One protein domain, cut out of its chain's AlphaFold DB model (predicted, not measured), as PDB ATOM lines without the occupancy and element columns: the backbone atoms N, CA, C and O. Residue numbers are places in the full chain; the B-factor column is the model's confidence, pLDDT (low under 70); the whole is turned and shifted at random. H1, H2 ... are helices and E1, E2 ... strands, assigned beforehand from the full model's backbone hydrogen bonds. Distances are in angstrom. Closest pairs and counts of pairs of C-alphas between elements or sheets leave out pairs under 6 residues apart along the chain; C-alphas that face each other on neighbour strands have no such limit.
ATOM      1  N   ILE A   3     155.299 166.190 181.288       93.31
ATOM      2  CA  ILE A   3     156.371 165.685 180.423       93.31
ATOM      3  C   ILE A   3     156.967 166.838 179.624       93.31
ATOM      4  O   ILE A   3     156.271 167.789 179.262       93.31
ATOM      5  N   SER A   4     158.268 166.776 179.359       93.69
ATOM      6  CA  SER A   4     158.912 167.731 178.458       93.69
ATOM      7  C   SER A   4     158.465 167.499 177.012       93.69
ATOM      8  O   SER A   4     158.103 166.385 176.631       93.69
ATOM      9  N   TRP A   5     158.528 168.542 176.181       93.88
ATOM     10  CA  TRP A   5     158.266 168.408 174.745       93.88
ATOM     11  C   TRP A   5     159.140 167.331 174.082       93.88
ATOM     12  O   TRP A   5     158.634 166.538 173.296       93.88
ATOM     13  N   PHE A   6     160.423 167.250 174.451       93.31
ATOM     14  CA  PHE A   6     161.330 166.221 173.937       93.31
ATOM     15  C   PHE A   6     160.846 164.805 174.280       93.31
ATOM     16  O   PHE A   6     160.700 163.976 173.387       93.31
ATOM     17  N   GLN A   7     160.514 164.549 175.551       94.12
ATOM     18  CA  GLN A   7     159.972 163.253 175.979       94.12
ATOM     19  C   GLN A   7     158.675 162.907 175.242       94.12
ATOM     20  O   GLN A   7     158.464 161.753 174.887       94.12
ATOM     21  N   PHE A   8     157.820 163.899 174.981       95.81
ATOM     22  CA  PHE A   8     156.586 163.691 174.229       95.81
ATOM     23  C   PHE A   8     156.846 163.268 172.775       95.81
ATOM     24  O   PHE A   8     156.238 162.307 172.304       95.81
ATOM     25  N   VAL A   9     157.757 163.948 172.070       96.06
ATOM     26  CA  VAL A   9     158.142 163.599 170.688       96.06
ATOM     27  C   VAL A   9     158.787 162.215 170.643       96.06
ATOM     28  O   VAL A   9     158.437 161.394 169.796       96.06
ATOM     29  N   PHE A  10     159.696 161.936 171.579       96.06
ATOM     30  CA  PHE A  10     160.384 160.653 171.668       96.06
ATOM     31  C   PHE A  10     159.408 159.495 171.914       96.06
ATOM     32  O   PHE A  10     159.437 158.509 171.184       96.06
ATOM     33  N   LEU A  11     158.479 159.645 172.866       96.00
ATOM     34  CA  LEU A  11     157.455 158.635 173.145       96.00
ATOM     35  C   LEU A  11     156.568 158.372 171.919       96.00
ATOM     36  O   LEU A  11     156.283 157.223 171.608       96.00
ATOM     37  N   ASN A  12     156.169 159.420 171.193       96.88
ATOM     38  CA  ASN A  12     155.394 159.263 169.961       96.88
ATOM     39  C   ASN A  12     156.182 158.552 168.862       96.88
ATOM     40  O   ASN A  12     155.635 157.686 168.188       96.88
ATOM     41  N   THR A  13     157.465 158.883 168.707       97.38
ATOM     42  CA  THR A  13     158.354 158.194 167.760       97.38
ATOM     43  C   THR A  13     158.382 156.703 168.076       97.38
ATOM     44  O   THR A  13     158.132 155.877 167.206       97.38
ATOM     45  N   PHE A  14     158.616 156.365 169.344       96.81
ATOM     46  CA  PHE A  14     158.665 154.988 169.811       96.81
ATOM     47  C   PHE A  14     157.343 154.244 169.577       96.81
ATOM     48  O   PHE A  14     157.353 153.135 169.052       96.81
ATOM     49  N   LEU A  15     156.201 154.864 169.892       96.69
ATOM     50  CA  LEU A  15     154.883 154.270 169.651       96.69
ATOM     51  C   LEU A  15     154.623 154.010 168.161       96.69
ATOM     52  O   LEU A  15     154.140 152.938 167.817       96.69
ATOM     53  N   ILE A  16     154.973 154.944 167.271       96.94
ATOM     54  CA  ILE A  16     154.809 154.758 165.820       96.94
ATOM     55  C   ILE A  16     155.696 153.615 165.312       96.94
ATOM     56  O   ILE A  16     155.238 152.791 164.522       96.94
ATOM     57  N   VAL A  17     156.942 153.526 165.786       96.50
ATOM     58  CA  VAL A  17     157.846 152.412 165.460       96.50
ATOM     59  C   VAL A  17     157.250 151.081 165.932       96.50
ATOM     60  O   VAL A  17     157.215 150.128 165.160       96.50
ATOM     61  N   LEU A  18     156.715 151.019 167.157       95.88
ATOM     62  CA  LEU A  18     156.070 149.813 167.687       95.88
ATOM     63  C   LEU A  18     154.833 149.395 166.887       95.88
ATOM     64  O   LEU A  18     154.661 148.210 166.615       95.88
ATOM     65  N   LEU A  19     153.986 150.344 166.482       95.25
ATOM     66  CA  LEU A  19     152.813 150.046 165.651       95.25
ATOM     67  C   LEU A  19     153.212 149.402 164.314       95.25
ATOM     68  O   LEU A  19     152.501 148.541 163.808       95.25
ATOM     69  N   ASN A  20     154.382 149.758 163.778       94.31
ATOM     70  CA  ASN A  20     154.908 149.225 162.521       94.31
ATOM     71  C   ASN A  20     155.758 147.948 162.688       94.31
ATOM     72  O   ASN A  20     156.403 147.510 161.735       94.31
ATOM     73  N   PHE A  21     155.744 147.306 163.864       92.25
ATOM     74  CA  PHE A  21     156.584 146.139 164.166       92.25
ATOM     75  C   PHE A  21     156.447 144.988 163.157       92.25
ATOM     76  O   PHE A  21     157.447 144.404 162.736       92.25
ATOM     77  N   ASN A  22     155.226 144.698 162.699       90.81
ATOM     78  CA  ASN A  22     154.993 143.645 161.706       90.81
ATOM     79  C   ASN A  22     155.640 143.948 160.349       90.81
ATOM     80  O   ASN A  22     156.097 143.025 159.677       90.81
ATOM     81  N   GLY A  23     155.745 145.226 159.971       90.00
ATOM     82  CA  GLY A  23     156.481 145.642 158.778       90.00
ATOM     83  C   GLY A  23     157.966 145.297 158.881       90.00
ATOM     84  O   GLY A  23     158.551 144.778 157.934       90.00
ATOM     85  N   PHE A  24     158.572 145.474 160.056       93.06
ATOM     86  CA  PHE A  24     159.967 145.079 160.273       93.06
ATOM     87  C   PHE A  24     160.158 143.560 160.267       93.06
ATOM     88  O   PHE A  24     161.143 143.081 159.708       93.06
ATOM     89  N   ILE A  25     159.203 142.788 160.804       91.88
ATOM     90  CA  ILE A  25     159.212 141.321 160.677       91.88
ATOM     91  C   ILE A  25     159.134 140.905 159.204       91.88
ATOM     92  O   ILE A  25     159.835 139.982 158.788       91.88
ATOM     93  N   PHE A  26     158.291 141.569 158.413       90.06
ATOM     94  CA  PHE A  26     158.194 141.307 156.981       90.06
ATOM     95  C   PHE A  26     159.536 141.556 156.283       90.06
ATOM     96  O   PHE A  26     160.005 140.689 155.550       90.06
ATOM     97  N   VAL A  27     160.202 142.680 156.558       91.19
ATOM     98  CA  VAL A  27     161.536 142.968 156.005       91.19
ATOM     99  C   VAL A  27     162.558 141.913 156.443       91.19
ATOM    100  O   VAL A  27     163.299 141.402 155.607       91.19
ATOM    101  N   TYR A  28     162.560 141.524 157.722       91.94
ATOM    102  CA  TYR A  28     163.457 140.495 158.257       91.94
ATOM    103  C   TYR A  28     163.359 139.169 157.505       91.94
ATOM    104  O   TYR A  28     164.377 138.592 157.132       91.94
ATOM    105  N   LYS A  29     162.132 138.713 157.234       90.62
ATOM    106  CA  LYS A  29     161.880 137.445 156.538       90.62
ATOM    107  C   LYS A  29     162.266 137.468 155.058       90.62
ATOM    108  O   LYS A  29     162.541 136.410 154.505       90.62
ATOM    109  N   ASN A  30     162.268 138.640 154.422       89.31
ATOM    110  CA  ASN A  30     162.468 138.784 152.975       89.31
ATOM    111  C   ASN A  30     163.889 139.218 152.576       89.31
ATOM    112  O   ASN A  30     164.172 139.379 151.391       89.31
ATOM    113  N   LEU A  31     164.798 139.408 153.534       88.81
ATOM    114  CA  LEU A  31     166.199 139.724 153.257       88.81
ATOM    115  C   LEU A  31     167.026 138.444 153.071       88.81
ATOM    116  O   LEU A  31     166.925 137.510 153.859       88.81
ATOM    117  N   SER A  32     167.872 138.392 152.043       78.25
ATOM    118  CA  SER A  32     168.663 137.199 151.693       78.25
ATOM    119  C   SER A  32     169.991 137.074 152.456       78.25
ATOM    120  O   SER A  32     170.452 135.960 152.691       78.25
ATOM    121  N   SER A  33     170.605 138.183 152.882       77.62
ATOM    122  CA  SER A  33     171.918 138.216 153.554       77.62
ATOM    123  C   SER A  33     171.939 139.198 154.733       77.62
ATOM    124  O   SER A  33     171.393 140.292 154.615       77.62
ATOM    125  N   ASN A  34     172.594 138.842 155.850       76.81
ATOM    126  CA  ASN A  34     172.723 139.679 157.063       76.81
ATOM    127  C   ASN A  34     171.395 140.276 157.575       76.81
ATOM    128  O   ASN A  34     171.315 141.454 157.932       76.81
ATOM    129  N   GLN A  35     170.363 139.430 157.656       81.88
ATOM    130  CA  GLN A  35     168.984 139.807 157.995       81.88
ATOM    131  C   GLN A  35     168.881 140.669 159.265       81.88
ATOM    132  O   GLN A  35     168.192 141.687 159.261       81.88
ATOM    133  N   LEU A  36     169.590 140.312 160.344       88.69
ATOM    134  CA  LEU A  36     169.487 141.009 161.636       88.69
ATOM    135  C   LEU A  36     170.080 142.423 161.608       88.69
ATOM    136  O   LEU A  36     169.432 143.376 162.029       88.69
ATOM    137  N   TRP A  37     171.302 142.586 161.102       89.94
ATOM    138  CA  TRP A  37     171.963 143.895 161.092       89.94
ATOM    139  C   TRP A  37     171.244 144.894 160.192       89.94
ATOM    140  O   TRP A  37     171.018 146.031 160.598       89.94
ATOM    141  N   LEU A  38     170.830 144.457 159.001       91.06
ATOM    142  CA  LEU A  38     170.161 145.328 158.041       91.06
ATOM    143  C   LEU A  38     168.752 145.728 158.503       91.06
ATOM    144  O   LEU A  38     168.323 146.859 158.287       91.06
ATOM    145  N   THR A  39     168.040 144.834 159.193       92.88
ATOM    146  CA  THR A  39     166.739 145.172 159.793       92.88
ATOM    147  C   THR A  39     166.864 146.128 160.960       92.88
ATOM    148  O   THR A  39     166.096 147.082 161.030       92.88
ATOM    149  N   LEU A  40     167.841 145.925 161.846       93.31
ATOM    150  CA  LEU A  40     168.120 146.866 162.930       93.31
ATOM    151  C   LEU A  40     168.499 148.245 162.383       93.31
ATOM    152  O   LEU A  40     167.951 149.248 162.838       93.31
ATOM    153  N   ALA A  41     169.367 148.293 161.371       93.62
ATOM    154  CA  ALA A  41     169.706 149.515 160.650       93.62
ATOM    155  C   ALA A  41     168.449 150.214 160.104       93.62
ATOM    156  O   ALA A  41     168.253 151.404 160.346       93.62
ATOM    157  N   LEU A  42     167.553 149.469 159.451       94.06
ATOM    158  CA  LEU A  42     166.309 150.004 158.899       94.06
ATOM    159  C   LEU A  42     165.339 150.499 159.983       94.06
ATOM    160  O   LEU A  42     164.731 151.554 159.810       94.06
ATOM    161  N   ILE A  43     165.215 149.794 161.114       95.81
ATOM    162  CA  ILE A  43     164.394 150.227 162.258       95.81
ATOM    163  C   ILE A  43     164.916 151.556 162.810       95.81
ATOM    164  O   ILE A  43     164.128 152.474 163.041       95.81
ATOM    165  N   ILE A  44     166.233 151.675 163.008       96.31
ATOM    166  CA  ILE A  44     166.844 152.900 163.536       96.31
ATOM    167  C   ILE A  44     166.696 154.040 162.522       96.31
ATOM    168  O   ILE A  44     166.271 155.131 162.897       96.31
ATOM    169  N   ALA A  45     166.962 153.786 161.240       96.19
ATOM    170  CA  ALA A  45     166.772 154.761 160.173       96.19
ATOM    171  C   ALA A  45     165.320 155.265 160.104       96.19
ATOM    172  O   ALA A  45     165.079 156.474 160.076       96.19
ATOM    173  N   TYR A  46     164.347 154.352 160.150       96.19
ATOM    174  CA  TYR A  46     162.924 154.682 160.191       96.19
ATOM    175  C   TYR A  46     162.572 155.508 161.436       96.19
ATOM    176  O   TYR A  46     161.913 156.542 161.323       96.19
ATOM    177  N   ALA A  47     163.059 155.113 162.617       97.31
ATOM    178  CA  ALA A  47     162.846 155.856 163.855       97.31
ATOM    179  C   ALA A  47     163.418 157.282 163.773       97.31
ATOM    180  O   ALA A  47     162.745 158.228 164.177       97.31
ATOM    181  N   CYS A  48     164.616 157.461 163.204       97.19
ATOM    182  CA  CYS A  48     165.216 158.778 162.983       97.19
ATOM    183  C   CYS A  48     164.373 159.643 162.037       97.19
ATOM    184  O   CYS A  48     164.109 160.803 162.358       97.19
ATOM    185  N   LEU A  49     163.905 159.089 160.912       96.44
ATOM    186  CA  LEU A  49     163.041 159.803 159.963       96.44
ATOM    187  C   LEU A  49     161.731 160.253 160.618       96.44
ATOM    188  O   LEU A  49     161.384 161.435 160.553       96.44
ATOM    189  N   VAL A  50     161.040 159.340 161.306       97.12
ATOM    190  CA  VAL A  50     159.812 159.662 162.046       97.12
ATOM    191  C   VAL A  50     160.094 160.738 163.094       97.12
ATOM    192  O   VAL A  50     159.366 161.726 163.163       97.12
ATOM    193  N   HIS A  51     161.176 160.612 163.867       97.38
ATOM    194  CA  HIS A  51     161.532 161.590 164.895       97.38
ATOM    195  C   HIS A  51     161.745 162.995 164.321       97.38
ATOM    196  O   HIS A  51     161.252 163.975 164.885       97.38
ATOM    197  N   MET A  52     162.446 163.104 163.186       96.75
ATOM    198  CA  MET A  52     162.665 164.378 162.497       96.75
ATOM    199  C   MET A  52     161.347 164.997 162.030       96.75
ATOM    200  O   MET A  52     161.100 166.175 162.295       96.75
ATOM    201  N   ILE A  53     160.468 164.203 161.412       96.62
ATOM    202  CA  ILE A  53     159.139 164.650 160.975       96.62
ATOM    203  C   ILE A  53     158.326 165.160 162.174       96.62
ATOM    204  O   ILE A  53     157.772 166.261 162.135       96.62
ATOM    205  N   LEU A  54     158.303 164.412 163.281       96.62
ATOM    206  CA  LEU A  54     157.580 164.819 164.485       96.62
ATOM    207  C   LEU A  54     158.163 166.089 165.120       96.62
ATOM    208  O   LEU A  54     157.398 166.928 165.594       96.62
ATOM    209  N   CYS A  55     159.486 166.284 165.096       95.50
ATOM    210  CA  CYS A  55     160.117 167.521 165.572       95.50
ATOM    211  C   CYS A  55     159.618 168.765 164.819       95.50
ATOM    212  O   CYS A  55     159.499 169.835 165.425       95.50
ATOM    213  N   VAL A  56     159.315 168.621 163.524       94.31
ATOM    214  CA  VAL A  56     158.769 169.689 162.673       94.31
ATOM    215  C   VAL A  56     157.278 169.908 162.950       94.31
ATOM    216  O   VAL A  56     156.854 171.042 163.169       94.31
ATOM    217  N   ILE A  57     156.487 168.833 163.000       94.38
ATOM    218  CA  ILE A  57     155.019 168.906 163.101       94.38
ATOM    219  C   ILE A  57     154.541 169.277 164.518       94.38
ATOM    220  O   ILE A  57     153.545 169.987 164.685       94.38
ATOM    221  N   PHE A  58     155.225 168.825 165.576       93.75
ATOM    222  CA  PHE A  58     154.759 168.990 166.959       93.75
ATOM    223  C   PHE A  58     154.999 170.406 167.496       93.75
ATOM    224  O   PHE A  58     155.965 170.692 168.211       93.75
ATOM    225  N   VAL A  59     154.066 171.311 167.192       89.06
ATOM    226  CA  VAL A  59     154.021 172.705 167.665       89.06
ATOM    227  C   VAL A  59     153.200 172.886 168.952       89.06
ATOM    228  O   VAL A  59     152.384 172.036 169.302       89.06
ATOM    229  N   ARG A  60     153.422 174.000 169.673       83.31
ATOM    230  CA  ARG A  60     153.018 174.229 171.083       83.31
ATOM    231  C   ARG A  60     151.559 173.895 171.429       83.31
ATOM    232  O   ARG A  60     151.291 173.490 172.557       83.31
ATOM    233  N   PHE A  61     150.649 174.009 170.466       83.69
ATOM    234  CA  PHE A  61     149.221 173.741 170.658       83.69
ATOM    235  C   PHE A  61     148.696 172.565 169.826       83.69
ATOM    236  O   PHE A  61     147.810 171.853 170.288       83.69
ATOM    237  N   LEU A  62     149.278 172.293 168.654       92.38
ATOM    238  CA  LEU A  62     148.805 171.220 167.772       92.38
ATOM    239  C   LEU A  62     149.488 169.867 168.037       92.38
ATOM    240  O   LEU A  62     149.049 168.860 167.493       92.38
ATOM    241  N   SER A  63     150.520 169.801 168.891       93.25
ATOM    242  CA  SER A  63     151.263 168.551 169.158       93.25
ATOM    243  C   SER A  63     150.352 167.395 169.574       93.25
ATOM    244  O   SER A  63     150.509 166.287 169.079       93.25
ATOM    245  N   LYS A  64     149.379 167.647 170.460       93.88
ATOM    246  CA  LYS A  64     148.436 166.612 170.915       93.88
ATOM    247  C   LYS A  64     147.493 166.166 169.800       93.88
ATOM    248  O   LYS A  64     147.271 164.974 169.639       93.88
ATOM    249  N   PHE A  65     146.971 167.122 169.035       94.75
ATOM    250  CA  PHE A  65     146.066 166.857 167.919       94.75
ATOM    251  C   PHE A  65     146.745 165.994 166.851       94.75
ATOM    252  O   PHE A  65     146.246 164.922 166.517       94.75
ATOM    253  N   PHE A  66     147.933 166.403 166.392       96.06
ATOM    254  CA  PHE A  66     148.701 165.634 165.416       96.06
ATOM    255  C   PHE A  66     149.147 164.279 165.958       96.06
ATOM    256  O   PHE A  66     149.070 163.299 165.235       96.06
ATOM    257  N   SER A  67     149.566 164.198 167.223       96.38
ATOM    258  CA  SER A  67     149.924 162.931 167.871       96.38
ATOM    259  C   SER A  67     148.778 161.915 167.815       96.38
ATOM    260  O   SER A  67     148.989 160.791 167.367       96.38
ATOM    261  N   ILE A  68     147.558 162.317 168.184       96.19
ATOM    262  CA  ILE A  68     146.387 161.430 168.166       96.19
ATOM    263  C   ILE A  68     146.069 160.979 166.736       96.19
ATOM    264  O   ILE A  68     145.924 159.785 166.496       96.19
ATOM    265  N   ILE A  69     146.010 161.910 165.780       96.25
ATOM    266  CA  ILE A  69     145.711 161.581 164.378       96.25
ATOM    267  C   ILE A  69     146.773 160.652 163.789       96.25
ATOM    268  O   ILE A  69     146.432 159.656 163.152       96.25
ATOM    269  N   LEU A  70     148.055 160.941 164.015       96.25
ATOM    270  CA  LEU A  70     149.158 160.131 163.496       96.25
ATOM    271  C   LEU A  70     149.166 158.726 164.101       96.25
ATOM    272  O   LEU A  70     149.395 157.765 163.381       96.25
ATOM    273  N   LEU A  71     148.873 158.577 165.395       97.00
ATOM    274  CA  LEU A  71     148.805 157.259 166.030       97.00
ATOM    275  C   LEU A  71     147.595 156.450 165.560       97.00
ATOM    276  O   LEU A  71     147.736 155.255 165.316       97.00
ATOM    277  N   ILE A  72     146.431 157.085 165.389       96.25
ATOM    278  CA  ILE A  72     145.248 156.412 164.840       96.25
ATOM    279  C   ILE A  72     145.524 155.958 163.407       96.25
ATOM    280  O   ILE A  72     145.328 154.791 163.085       96.25
ATOM    281  N   THR A  73     146.029 156.851 162.554       94.44
ATOM    282  CA  THR A  73     146.338 156.520 161.154       94.44
ATOM    283  C   THR A  73     147.435 155.460 161.039       94.44
ATOM    284  O   THR A  73     147.277 154.514 160.270       94.44
ATOM    285  N   ALA A  74     148.502 155.539 161.841       94.94
ATOM    286  CA  ALA A  74     149.549 154.518 161.894       94.94
ATOM    287  C   ALA A  74     149.020 153.162 162.387       94.94
ATOM    288  O   ALA A  74     149.336 152.132 161.802       94.94
ATOM    289  N   GLY A  75     148.184 153.144 163.428       95.12
ATOM    290  CA  GLY A  75     147.614 151.906 163.957       95.12
ATOM    291  C   GLY A  75     146.649 151.244 162.976       95.12
ATOM    292  O   GLY A  75     146.775 150.054 162.697       95.12
ATOM    293  N   MET A  76     145.731 152.023 162.399       93.31
ATOM    294  CA  MET A  76     144.777 151.528 161.405       93.31
ATOM    295  C   MET A  76     145.496 151.016 160.155       93.31
ATOM    296  O   MET A  76     145.211 149.916 159.692       93.31
ATOM    297  N   SER A  77     146.471 151.768 159.634       93.12
ATOM    298  CA  SER A  77     147.240 151.333 158.463       93.12
ATOM    299  C   SER A  77     148.016 150.044 158.716       93.12
ATOM    300  O   SER A  77     147.900 149.109 157.926       93.12
ATOM    301  N   ALA A  78     148.735 149.953 159.838       93.19
ATOM    302  CA  ALA A  78     149.456 148.744 160.219       93.19
ATOM    303  C   ALA A  78     148.522 147.529 160.324       93.19
ATOM    304  O   ALA A  78     148.860 146.445 159.850       93.19
ATOM    305  N   TYR A  79     147.324 147.718 160.882       93.56
ATOM    306  CA  TYR A  79     146.326 146.661 161.003       93.56
ATOM    307  C   TYR A  79     145.781 146.184 159.656       93.56
ATOM    308  O   TYR A  79     145.689 144.975 159.444       93.56
ATOM    309  N   PHE A  80     145.434 147.097 158.745       91.50
ATOM    310  CA  PHE A  80     144.897 146.722 157.434       91.50
ATOM    311  C   PHE A  80     145.949 146.052 156.547       91.50
ATOM    312  O   PHE A  80     145.650 145.052 155.892       91.50
ATOM    313  N   ILE A  81     147.193 146.538 156.592       91.88
ATOM    314  CA  ILE A  81     148.322 145.893 155.910       91.88
ATOM    315  C   ILE A  81     148.528 144.478 156.460       91.88
ATOM    316  O   ILE A  81     148.703 143.538 155.690       91.88
ATOM    317  N   GLN A  82     148.476 144.300 157.782       89.94
ATOM    318  CA  GLN A  82     148.711 143.000 158.408       89.94
ATOM    319  C   GLN A  82     147.563 142.005 158.191       89.94
ATOM    320  O   GLN A  82     147.814 140.850 157.863       89.94
ATOM    321  N   SER A  83     146.322 142.426 158.434       88.81
ATOM    322  CA  SER A  83     145.163 141.524 158.482       88.81
ATOM    323  C   SER A  83     144.610 141.210 157.096       88.81
ATOM    324  O   SER A  83     144.103 140.115 156.883       88.81
ATOM    325  N   TYR A  84     144.720 142.157 156.160       87.19
ATOM    326  CA  TYR A  84     144.136 142.035 154.823       87.19
ATOM    327  C   TYR A  84     145.181 142.043 153.700       87.19
ATOM    328  O   TYR A  84     144.819 141.889 152.538       87.19
ATOM    329  N   GLY A  85     146.472 142.232 154.007       85.00
ATOM    330  CA  GLY A  85     147.533 142.292 152.990       85.00
ATOM    331  C   GLY A  85     147.422 143.500 152.054       85.00
ATOM    332  O   GLY A  85     148.048 143.532 150.997       85.00
ATOM    333  N   VAL A  86     146.604 144.486 152.421       85.56
ATOM    334  CA  VAL A  86     146.283 145.640 151.587       85.56
ATOM    335  C   VAL A  86     147.404 146.666 151.675       85.56
ATOM    336  O   VAL A  86     147.704 147.173 152.753       85.56
ATOM    337  N   LEU A  87     147.988 147.033 150.535       87.12
ATOM    338  CA  LEU A  87     148.915 148.159 150.453       87.12
ATOM    339  C   LEU A  87     148.134 149.461 150.272       87.12
ATOM    340  O   LEU A  87     147.354 149.600 149.333       87.12
ATOM    341  N   ILE A  88     148.357 150.431 151.159       87.56
ATOM    342  CA  ILE A  88     147.673 151.726 151.090       87.56
ATOM    343  C   ILE A  88     148.258 152.545 149.938       87.56
ATOM    344  O   ILE A  88     149.352 153.095 150.037       87.56
ATOM    345  N   ASN A  89     147.504 152.628 148.847       91.06
ATOM    346  CA  ASN A  89     147.802 153.420 147.659       91.06
ATOM    347  C   ASN A  89     146.596 154.309 147.284       91.06
ATOM    348  O   ASN A  89     145.572 154.325 147.971       91.06
ATOM    349  N   SER A  90     146.713 155.076 146.197       90.88
ATOM    350  CA  SER A  90     145.646 155.977 145.737       90.88
ATOM    351  C   SER A  90     144.335 155.255 145.422       90.88
ATOM    352  O   SER A  90     143.266 155.802 145.688       90.88
ATOM    353  N   ASP A  91     144.408 154.037 144.887       90.19
ATOM    354  CA  ASP A  91     143.227 153.255 144.517       90.19
ATOM    355  C   ASP A  91     142.501 152.733 145.759       90.19
ATOM    356  O   ASP A  91     141.283 152.851 145.858       90.19
ATOM    357  N   MET A  92     143.244 152.277 146.773       89.19
ATOM    358  CA  MET A  92     142.669 151.906 148.066       89.19
ATOM    359  C   MET A  92     141.982 153.079 148.757       89.19
ATOM    360  O   MET A  92     140.911 152.900 149.330       89.19
ATOM    361  N   LEU A  93     142.551 154.287 148.681       89.56
ATOM    362  CA  LEU A  93     141.892 155.476 149.223       89.56
ATOM    363  C   LEU A  93     140.578 155.765 148.492       89.56
ATOM    364  O   LEU A  93     139.574 156.027 149.149       89.56
ATOM    365  N   ARG A  94     140.553 155.671 147.155       90.94
ATOM    366  CA  ARG A  94     139.314 155.830 146.371       90.94
ATOM    367  C   ARG A  94     138.261 154.803 146.761       90.94
ATOM    368  O   ARG A  94     137.103 155.177 146.908       90.94
ATOM    369  N   ASN A  95     138.666 153.552 146.967       88.31
ATOM    370  CA  ASN A  95     137.758 152.505 147.419       88.31
ATOM    371  C   ASN A  95     137.156 152.876 148.771       88.31
ATOM    372  O   ASN A  95     135.943 152.952 148.852       88.31
ATOM    373  N   VAL A  96     137.976 153.237 149.767       87.81
ATOM    374  CA  VAL A  96     137.504 153.646 151.106       87.81
ATOM    375  C   VAL A  96     136.531 154.830 151.053       87.81
ATOM    376  O   VAL A  96     135.560 154.849 151.803       87.81
ATOM    377  N   PHE A  97     136.758 155.814 150.176       89.50
ATOM    378  CA  PHE A  97     135.840 156.951 150.012       89.50
ATOM    379  C   PHE A  97     134.509 156.579 149.346       89.50
ATOM    380  O   PHE A  97     133.517 157.268 149.574       89.50
ATOM    381  N   ASN A  98     134.491 155.517 148.540       90.94
ATOM    382  CA  ASN A  98     133.306 155.025 147.839       90.94
ATOM    383  C   ASN A  98     132.656 153.813 148.534       90.94
ATOM    384  O   ASN A  98     131.653 153.313 148.035       90.94
ATOM    385  N   THR A  99     133.229 153.315 149.635       87.94
ATOM    386  CA  THR A  99     132.747 152.131 150.357       87.94
ATOM    387  C   THR A  99     131.408 152.413 151.034       87.94
ATOM    388  O   THR A  99     131.266 153.384 151.783       87.94
ATOM    389  N   ASP A 100     130.444 151.514 150.835       91.06
ATOM    390  CA  ASP A 100     129.149 151.571 151.508       91.06
ATOM    391  C   ASP A 100     129.250 151.143 152.981       91.06
ATOM    392  O   ASP A 100     130.092 150.338 153.381       91.06
ATOM    393  N   THR A 101     128.330 151.629 153.821       84.69
ATOM    394  CA  THR A 101     128.343 151.334 155.267       84.69
ATOM    395  C   THR A 101     128.295 149.839 155.579       84.69
ATOM    396  O   THR A 101     128.930 149.408 156.537       84.69
ATOM    397  N   LYS A 102     127.591 149.040 154.768       87.69
ATOM    398  CA  LYS A 102     127.524 147.577 154.923       87.69
ATOM    399  C   LYS A 102     128.900 146.927 154.766       87.69
ATOM    400  O   LYS A 102     129.333 146.222 155.668       87.69
ATOM    401  N   GLU A 103     129.606 147.251 153.687       83.62
ATOM    402  CA  GLU A 103     130.948 146.726 153.413       83.62
ATOM    403  C   GLU A 103     131.951 147.131 154.504       83.62
ATOM    404  O   GLU A 103     132.803 146.342 154.904       83.62
ATOM    405  N   ALA A 104     131.826 148.347 155.047       84.00
ATOM    406  CA  ALA A 104     132.670 148.796 156.150       84.00
ATOM    407  C   ALA A 104     132.433 147.999 157.449       84.00
ATOM    408  O   ALA A 104     133.389 147.717 158.176       84.00
ATOM    409  N   PHE A 105     131.183 147.627 157.750       88.38
ATOM    410  CA  PHE A 105     130.857 146.826 158.935       88.38
ATOM    411  C   PHE A 105     131.318 145.373 158.816       88.38
ATOM    412  O   PHE A 105     131.700 144.791 159.829       88.38
ATOM    413  N   ASP A 106     131.375 144.823 157.604       88.75
ATOM    414  CA  ASP A 106     131.887 143.469 157.368       88.75
ATOM    415  C   ASP A 106     133.383 143.336 157.719       88.75
ATOM    416  O   ASP A 106     133.862 142.251 158.052       88.75
ATOM    417  N   LEU A 107     134.130 144.448 157.719       87.06
ATOM    418  CA  LEU A 107     135.542 144.493 158.118       87.06
ATOM    419  C   LEU A 107     135.747 144.565 159.641       87.06
ATOM    420  O   LEU A 107     136.884 144.448 160.119       87.06
ATOM    421  N   VAL A 108     134.678 144.783 160.417       90.06
ATOM    422  CA  VAL A 108     134.759 144.907 161.874       90.06
ATOM    423  C   VAL A 108     134.878 143.529 162.508       90.06
ATOM    424  O   VAL A 108     133.970 142.705 162.465       90.06
ATOM    425  N   ASN A 109     136.000 143.298 163.181       93.69
ATOM    426  CA  ASN A 109     136.253 142.080 163.936       93.69
ATOM    427  C   ASN A 109     136.846 142.392 165.318       93.69
ATOM    428  O   ASN A 109     137.218 143.528 165.624       93.69
ATOM    429  N   ILE A 110     136.937 141.368 166.171       94.50
ATOM    430  CA  ILE A 110     137.430 141.508 167.549       94.50
ATOM    431  C   ILE A 110     138.847 142.121 167.615       94.50
ATOM    432  O   ILE A 110     139.031 143.057 168.396       94.50
ATOM    433  N   PRO A 111     139.839 141.687 166.805       93.94
ATOM    434  CA  PRO A 111     141.151 142.339 166.753       93.94
ATOM    435  C   PRO A 111     141.105 143.840 166.443       93.94
ATOM    436  O   PRO A 111     141.803 144.616 167.098       93.94
ATOM    437  N   LEU A 112     140.272 144.262 165.484       94.19
ATOM    438  CA  LEU A 112     140.120 145.675 165.139       94.19
ATOM    439  C   LEU A 112     139.525 146.468 166.307       94.19
ATOM    440  O   LEU A 112     140.017 147.546 166.636       94.19
ATOM    441  N   ILE A 113     138.508 145.920 166.976       95.38
ATOM    442  CA  ILE A 113     137.890 146.552 168.152       95.38
ATOM    443  C   ILE A 113     138.923 146.731 169.271       95.38
ATOM    444  O   ILE A 113     139.027 147.817 169.842       95.38
ATOM    445  N   LEU A 114     139.724 145.703 169.564       96.06
ATOM    446  CA  LEU A 114     140.778 145.770 170.581       96.06
ATOM    447  C   LEU A 114     141.832 146.832 170.248       96.06
ATOM    448  O   LEU A 114     142.231 147.596 171.129       96.06
ATOM    449  N   LEU A 115     142.249 146.920 168.982       95.25
ATOM    450  CA  LEU A 115     143.169 147.956 168.519       95.25
ATOM    451  C   LEU A 115     142.583 149.357 168.714       95.25
ATOM    452  O   LEU A 115     143.251 150.227 169.272       95.25
ATOM    453  N   VAL A 116     141.339 149.575 168.280       95.69
ATOM    454  CA  VAL A 116     140.656 150.870 168.405       95.69
ATOM    455  C   VAL A 116     140.515 151.262 169.875       95.69
ATOM    456  O   VAL A 116     140.832 152.396 170.231       95.69
ATOM    457  N   LEU A 117     140.135 150.332 170.755       96.69
ATOM    458  CA  LEU A 117     140.087 150.574 172.200       96.69
ATOM    459  C   LEU A 117     141.466 150.943 172.763       96.69
ATOM    460  O   LEU A 117     141.582 151.910 173.518       96.69
ATOM    461  N   GLY A 118     142.523 150.234 172.358       96.06
ATOM    462  CA  GLY A 118     143.901 150.564 172.727       96.06
ATOM    463  C   GLY A 118     144.302 151.978 172.292       96.06
ATOM    464  O   GLY A 118     144.830 152.750 173.093       96.06
ATOM    465  N   LEU A 119     143.986 152.358 171.051       95.56
ATOM    466  CA  LEU A 119     144.249 153.695 170.513       95.56
ATOM    467  C   LEU A 119     143.442 154.784 171.234       95.56
ATOM    468  O   LEU A 119     143.982 155.858 171.496       95.56
ATOM    469  N   ILE A 120     142.190 154.510 171.617       96.31
ATOM    470  CA  ILE A 120     141.366 155.425 172.424       96.31
ATOM    471  C   ILE A 120     142.004 155.649 173.797       96.31
ATOM    472  O   ILE A 120     142.113 156.795 174.239       96.31
ATOM    473  N   ILE A 121     142.476 154.587 174.459       96.06
ATOM    474  CA  ILE A 121     143.161 154.691 175.755       96.06
ATOM    475  C   ILE A 121     144.432 155.538 175.616       96.06
ATOM    476  O   ILE A 121     144.650 156.460 176.405       96.06
ATOM    477  N   VAL A 122     145.249 155.285 174.589       95.19
ATOM    478  CA  VAL A 122     146.459 156.075 174.310       95.19
ATOM    479  C   VAL A 122     146.107 157.537 174.016       95.19
ATOM    480  O   VAL A 122     146.734 158.442 174.571       95.19
ATOM    481  N   GLY A 123     145.068 157.793 173.218       95.00
ATOM    482  CA  GLY A 123     144.569 159.138 172.925       95.00
ATOM    483  C   GLY A 123     144.111 159.878 174.183       95.00
ATOM    484  O   GLY A 123     144.497 161.027 174.409       95.00
ATOM    485  N   PHE A 124     143.370 159.203 175.062       95.38
ATOM    486  CA  PHE A 124     142.959 159.748 176.354       95.38
ATOM    487  C   PHE A 124     144.163 160.084 177.246       95.38
ATOM    488  O   PHE A 124     144.220 161.167 177.841       95.38
ATOM    489  N   LEU A 125     145.170 159.204 177.297       94.75
ATOM    490  CA  LEU A 125     146.419 159.470 178.012       94.75
ATOM    491  C   LEU A 125     147.119 160.716 177.455       94.75
ATOM    492  O   LEU A 125     147.497 161.588 178.240       94.75
ATOM    493  N   ILE A 126     147.222 160.860 176.129       94.56
ATOM    494  CA  ILE A 126     147.810 162.039 175.467       94.56
ATOM    495  C   ILE A 126     147.062 163.319 175.852       94.56
ATOM    496  O   ILE A 126     147.700 164.312 176.217       94.56
ATOM    497  N   LEU A 127     145.726 163.310 175.847       93.62
ATOM    498  CA  LEU A 127     144.928 164.468 176.257       93.62
ATOM    499  C   LEU A 127     145.224 164.873 177.708       93.62
ATOM    500  O   LEU A 127     145.431 166.063 177.974       93.62
ATOM    501  N   LYS A 128     145.349 163.894 178.612       93.19
ATOM    502  CA  LYS A 128     145.658 164.095 180.037       93.19
ATOM    503  C   LYS A 128     147.106 164.534 180.304       93.19
ATOM    504  O   LYS A 128     147.386 165.110 181.359       93.19
ATOM    505  N   THR A 129     148.048 164.282 179.390       92.44
ATOM    506  CA  THR A 129     149.435 164.745 179.567       92.44
ATOM    507  C   THR A 129     149.532 166.267 179.518       92.44
ATOM    508  O   THR A 129     148.901 166.932 178.697       92.44
ATOM    509  N   THR A 130     150.348 166.855 180.387       91.25
ATOM    510  CA  THR A 130     150.678 168.282 180.318       91.25
ATOM    511  C   THR A 130     152.085 168.430 179.761       91.25
ATOM    512  O   THR A 130     153.054 167.951 180.352       91.25
ATOM    513  N   ILE A 131     152.188 169.055 178.587       92.44
ATOM    514  CA  ILE A 131     153.456 169.217 177.874       92.44
ATOM    515  C   ILE A 131     154.085 170.537 178.313       92.44
ATOM    516  O   ILE A 131     153.506 171.607 178.121       92.44
ATOM    517  N   PHE A 132     155.275 170.461 178.902       90.62
ATOM    518  CA  PHE A 132     156.057 171.636 179.257       90.62
ATOM    519  C   PHE A 132     156.883 172.100 178.056       90.62
ATOM    520  O   PHE A 132     157.692 171.345 177.507       90.62
ATOM    521  N   TYR A 133     156.693 173.364 177.679       88.25
ATOM    522  CA  TYR A 133     157.422 174.003 176.590       88.25
ATOM    523  C   TYR A 133     158.400 175.039 177.153       88.25
ATOM    524  O   TYR A 133     157.952 175.981 177.812       88.25
ATOM    525  N   PRO A 134     159.711 174.908 176.885       86.44
ATOM    526  CA  PRO A 134     160.680 175.940 177.221       86.44
ATOM    527  C   PRO A 134     160.442 177.230 176.403       86.44
ATOM    528  O   PRO A 134     159.665 177.228 175.441       86.44
ATOM    529  N   PRO A 135     161.117 178.342 176.755       90.44
ATOM    530  CA  PRO A 135     161.044 179.596 176.004       90.44
ATOM    531  C   PRO A 135     161.364 179.396 174.519       90.44
ATOM    532  O   PRO A 135     162.205 178.564 174.180       90.44
ATOM    533  N   PHE A 136     160.748 180.192 173.639       87.38
ATOM    534  CA  PHE A 136     160.785 179.987 172.182       87.38
ATOM    535  C   PHE A 136     162.199 179.774 171.610       87.38
ATOM    536  O   PHE A 136     162.421 178.805 170.890       87.38
ATOM    537  N   LYS A 137     163.180 180.606 171.993       89.25
ATOM    538  CA  LYS A 137     164.578 180.474 171.532       89.25
ATOM    539  C   LYS A 137     165.210 179.140 171.946       89.25
ATOM    540  O   LYS A 137     165.819 178.458 171.129       89.25
ATOM    541  N   LYS A 138     165.020 178.739 173.208       90.25
ATOM    542  CA  LYS A 138     165.526 177.462 173.729       90.25
ATOM    543  C   LYS A 138     164.807 176.282 173.072       90.25
ATOM    544  O   LYS A 138     165.451 175.301 172.727       90.25
ATOM    545  N   GLN A 139     163.499 176.396 172.847       90.19
ATOM    546  CA  GLN A 139     162.705 175.383 172.152       90.19
ATOM    547  C   GLN A 139     163.172 175.183 170.706       90.19
ATOM    548  O   GLN A 139     163.277 174.046 170.253       90.19
ATOM    549  N   LEU A 140     163.477 176.267 169.990       91.50
ATOM    550  CA  LEU A 140     164.005 176.197 168.631       91.50
ATOM    551  C   LEU A 140     165.386 175.526 168.603       91.50
ATOM    552  O   LEU A 140     165.600 174.623 167.800       91.50
ATOM    553  N   GLY A 141     166.282 175.891 169.525       93.38
ATOM    554  CA  GLY A 141     167.592 175.243 169.656       93.38
ATOM    555  C   GLY A 141     167.486 173.745 169.956       93.38
ATOM    556  O   GLY A 141     168.132 172.940 169.293       93.38
ATOM    557  N   VAL A 142     166.612 173.352 170.889       91.69
ATOM    558  CA  VAL A 142     166.356 171.934 171.207       91.69
ATOM    559  C   VAL A 142     165.802 171.182 169.995       91.69
ATOM    560  O   VAL A 142     166.203 170.051 169.746       91.69
ATOM    561  N   ARG A 143     164.905 171.792 169.212       93.44
ATOM    562  CA  ARG A 143     164.369 171.192 167.979       93.44
ATOM    563  C   ARG A 143     165.446 170.951 166.935       93.44
ATOM    564  O   ARG A 143     165.580 169.830 166.460       93.44
ATOM    565  N   LEU A 144     166.209 171.992 166.607       95.31
ATOM    566  CA  LEU A 144     167.271 171.913 165.607       95.31
ATOM    567  C   LEU A 144     168.343 170.907 166.019       95.31
ATOM    568  O   LEU A 144     168.782 170.118 165.190       95.31
ATOM    569  N   LEU A 145     168.700 170.871 167.306       95.69
ATOM    570  CA  LEU A 145     169.641 169.892 167.834       95.69
ATOM    571  C   LEU A 145     169.125 168.455 167.676       95.69
ATOM    572  O   LEU A 145     169.870 167.603 167.209       95.69
ATOM    573  N   ASN A 146     167.861 168.178 168.018       95.19
ATOM    574  CA  ASN A 146     167.287 166.835 167.860       95.19
ATOM    575  C   ASN A 146     167.218 166.400 166.393       95.19
ATOM    576  O   ASN A 146     167.566 165.262 166.084       95.19
ATOM    577  N   ILE A 147     166.827 167.304 165.488       96.31
ATOM    578  CA  ILE A 147     166.822 167.030 164.044       96.31
ATOM    579  C   ILE A 147     168.242 166.736 163.559       96.31
ATOM    580  O   ILE A 147     168.461 165.740 162.880       96.31
ATOM    581  N   PHE A 148     169.218 167.559 163.945       97.38
ATOM    582  CA  PHE A 148     170.613 167.373 163.559       97.38
ATOM    583  C   PHE A 148     171.190 166.049 164.079       97.38
ATOM    584  O   PHE A 148     171.855 165.335 163.333       97.38
ATOM    585  N   LEU A 149     170.917 165.691 165.337       96.50
ATOM    586  CA  LEU A 149     171.349 164.416 165.911       96.50
ATOM    587  C   LEU A 149     170.703 163.228 165.189       96.50
ATOM    588  O   LEU A 149     171.411 162.299 164.812       96.50
ATOM    589  N   ALA A 150     169.391 163.274 164.945       96.00
ATOM    590  CA  ALA A 150     168.691 162.224 164.210       96.00
ATOM    591  C   ALA A 150     169.212 162.085 162.769       96.00
ATOM    592  O   ALA A 150     169.409 160.967 162.305       96.00
ATOM    593  N   LEU A 151     169.509 163.202 162.099       96.50
ATOM    594  CA  LEU A 151     170.106 163.210 160.765       96.50
ATOM    595  C   LEU A 151     171.507 162.591 160.768       96.50
ATOM    596  O   LEU A 151     171.810 161.771 159.910       96.50
ATOM    597  N   ARG A 152     172.354 162.929 161.749       96.75
ATOM    598  CA  ARG A 152     173.691 162.328 161.872       96.75
ATOM    599  C   ARG A 152     173.633 160.819 162.077       96.75
ATOM    600  O   ARG A 152     174.443 160.117 161.491       96.75
ATOM    601  N   ILE A 153     172.703 160.334 162.901       95.69
ATOM    602  CA  ILE A 153     172.513 158.894 163.119       95.69
ATOM    603  C   ILE A 153     172.021 158.233 161.830       95.69
ATOM    604  O   ILE A 153     172.569 157.215 161.429       95.69
ATOM    605  N   PHE A 154     171.048 158.841 161.148       95.12
ATOM    606  CA  PHE A 154     170.540 158.349 159.869       95.12
ATOM    607  C   PHE A 154     171.656 158.235 158.816       95.12
ATOM    608  O   PHE A 154     171.833 157.175 158.230       95.12
ATOM    609  N   CYS A 155     172.462 159.284 158.631       94.25
ATOM    610  CA  CYS A 155     173.591 159.288 157.695       94.25
ATOM    611  C   CYS A 155     174.770 158.400 158.117       94.25
ATOM    612  O   CYS A 155     175.660 158.190 157.314       94.25
ATOM    613  N   ALA A 156     174.839 157.939 159.368       93.25
ATOM    614  CA  ALA A 156     175.873 156.994 159.796       93.25
ATOM    615  C   ALA A 156     175.490 155.534 159.500       93.25
ATOM    616  O   ALA A 156     176.340 154.651 159.581       93.25
ATOM    617  N   ILE A 157     174.208 155.279 159.224       88.50
ATOM    618  CA  ILE A 157     173.663 153.948 158.939       88.50
ATOM    619  C   ILE A 157     173.697 153.631 157.434       88.50
ATOM    620  O   ILE A 157     173.779 152.457 157.074       88.50
ATOM    621  N   PHE A 158     173.629 154.662 156.586       76.75
ATOM    622  CA  PHE A 158     173.715 154.579 155.124       76.75
ATOM    623  C   PHE A 158     175.084 155.034 154.628       76.75
ATOM    624  O   PHE A 158     175.584 154.409 153.670       76.75
TER     625      PHE A 158
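Overview. This is residues 3 to 158 of the 158 residues of the protein "Sulfatase" of Campylobacter upsaliensis (UniProt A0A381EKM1). The longest helix, H3, packs side by side with H8, and across H3 lies H1, the first of three nearly aligned helices, H1, H4 and H7; together the five make an open fan of two sets of helices. H2 folds back beside the first part of H3, and residues 89 to 95 and 97 to 103, with parts of the short helices H5 and H6, stick out from the body. The 156 printed residues hold eight named helices and one named strand, in the order H1 H2 H3 H4 H5 H6 H7 E1 H8, and the class is mostly helix. The whole is only just compact, close to loose, with a radius of gyration of the C-alphas of 17.8 A and spans of 52 by 44 by 26 A.

Along the chain. H3 is residues 35 to 57, 32.7 A long, from C-alpha 35 at (168.984, 139.807, 157.995). H8, residues 136 to 157, is 31.9 A long and ends at C-alpha 157 at (173.663, 153.948, 158.939). H1, residues 5 to 19, is 21.2 A long and begins at C-alpha 5 at (158.266, 168.408, 174.745). H4, residues 63 to 84, measures 31.0 A and H7, residues 110 to 128, 27.1 A. The shorter elements are H2, residues 21 to 30, H5, residues 90 to 98, H6, residues 101 to 106, and the strand E1, residues 130 to 132.

Arrangement. H3 and H4 are the hubs, touching three helices each. H3 touches H8, closest at the C-alphas of Cys 48 and Ala 150, 5.0 A, at a shallow tilt of 21 degrees, opposite ways. H3 touches H1 at a steep tilt of 44 degrees, opposite ways, with the C-alphas of Thr 13 and His 51 closest at 5.5 A. H2 and H3 form a helical hairpin; H3 touches H2 with residues 35 to 43 alone, closest at Tyr 28 and Gln 35, whose C-alphas are 5.6 A apart. H4 touches H1 at a shallow tilt of 9 degrees, the same way, with the C-alphas of Leu 19 and Gly 75 closest at 5.8 A. H4 touches H7 at a shallow tilt of 12 degrees, opposite ways, with the C-alphas of Ile 68 and Gly 123 closest at 5.6 A. H2 and H4 only just touch, with 3 pairs of C-alphas within 8 A, the closest being Asn 22 and Gln 82 at 7.1 A. H5 and H6 touch no helix. E1 pairs with no named strand, but its residues 131 to 132 pair with residues 3 to 4, parallel. In H1 to H8 every O i to N i+4 pair is within hydrogen-bond range.

Size, cuts and confidence. The two C-alphas farthest apart, those of Lys 102 and Lys 137, are 52.3 A apart. The printed part has no cut, and each link between named elements is tight. The mean pLDDT of the printed part is 92.4, and no printed residue is under 70.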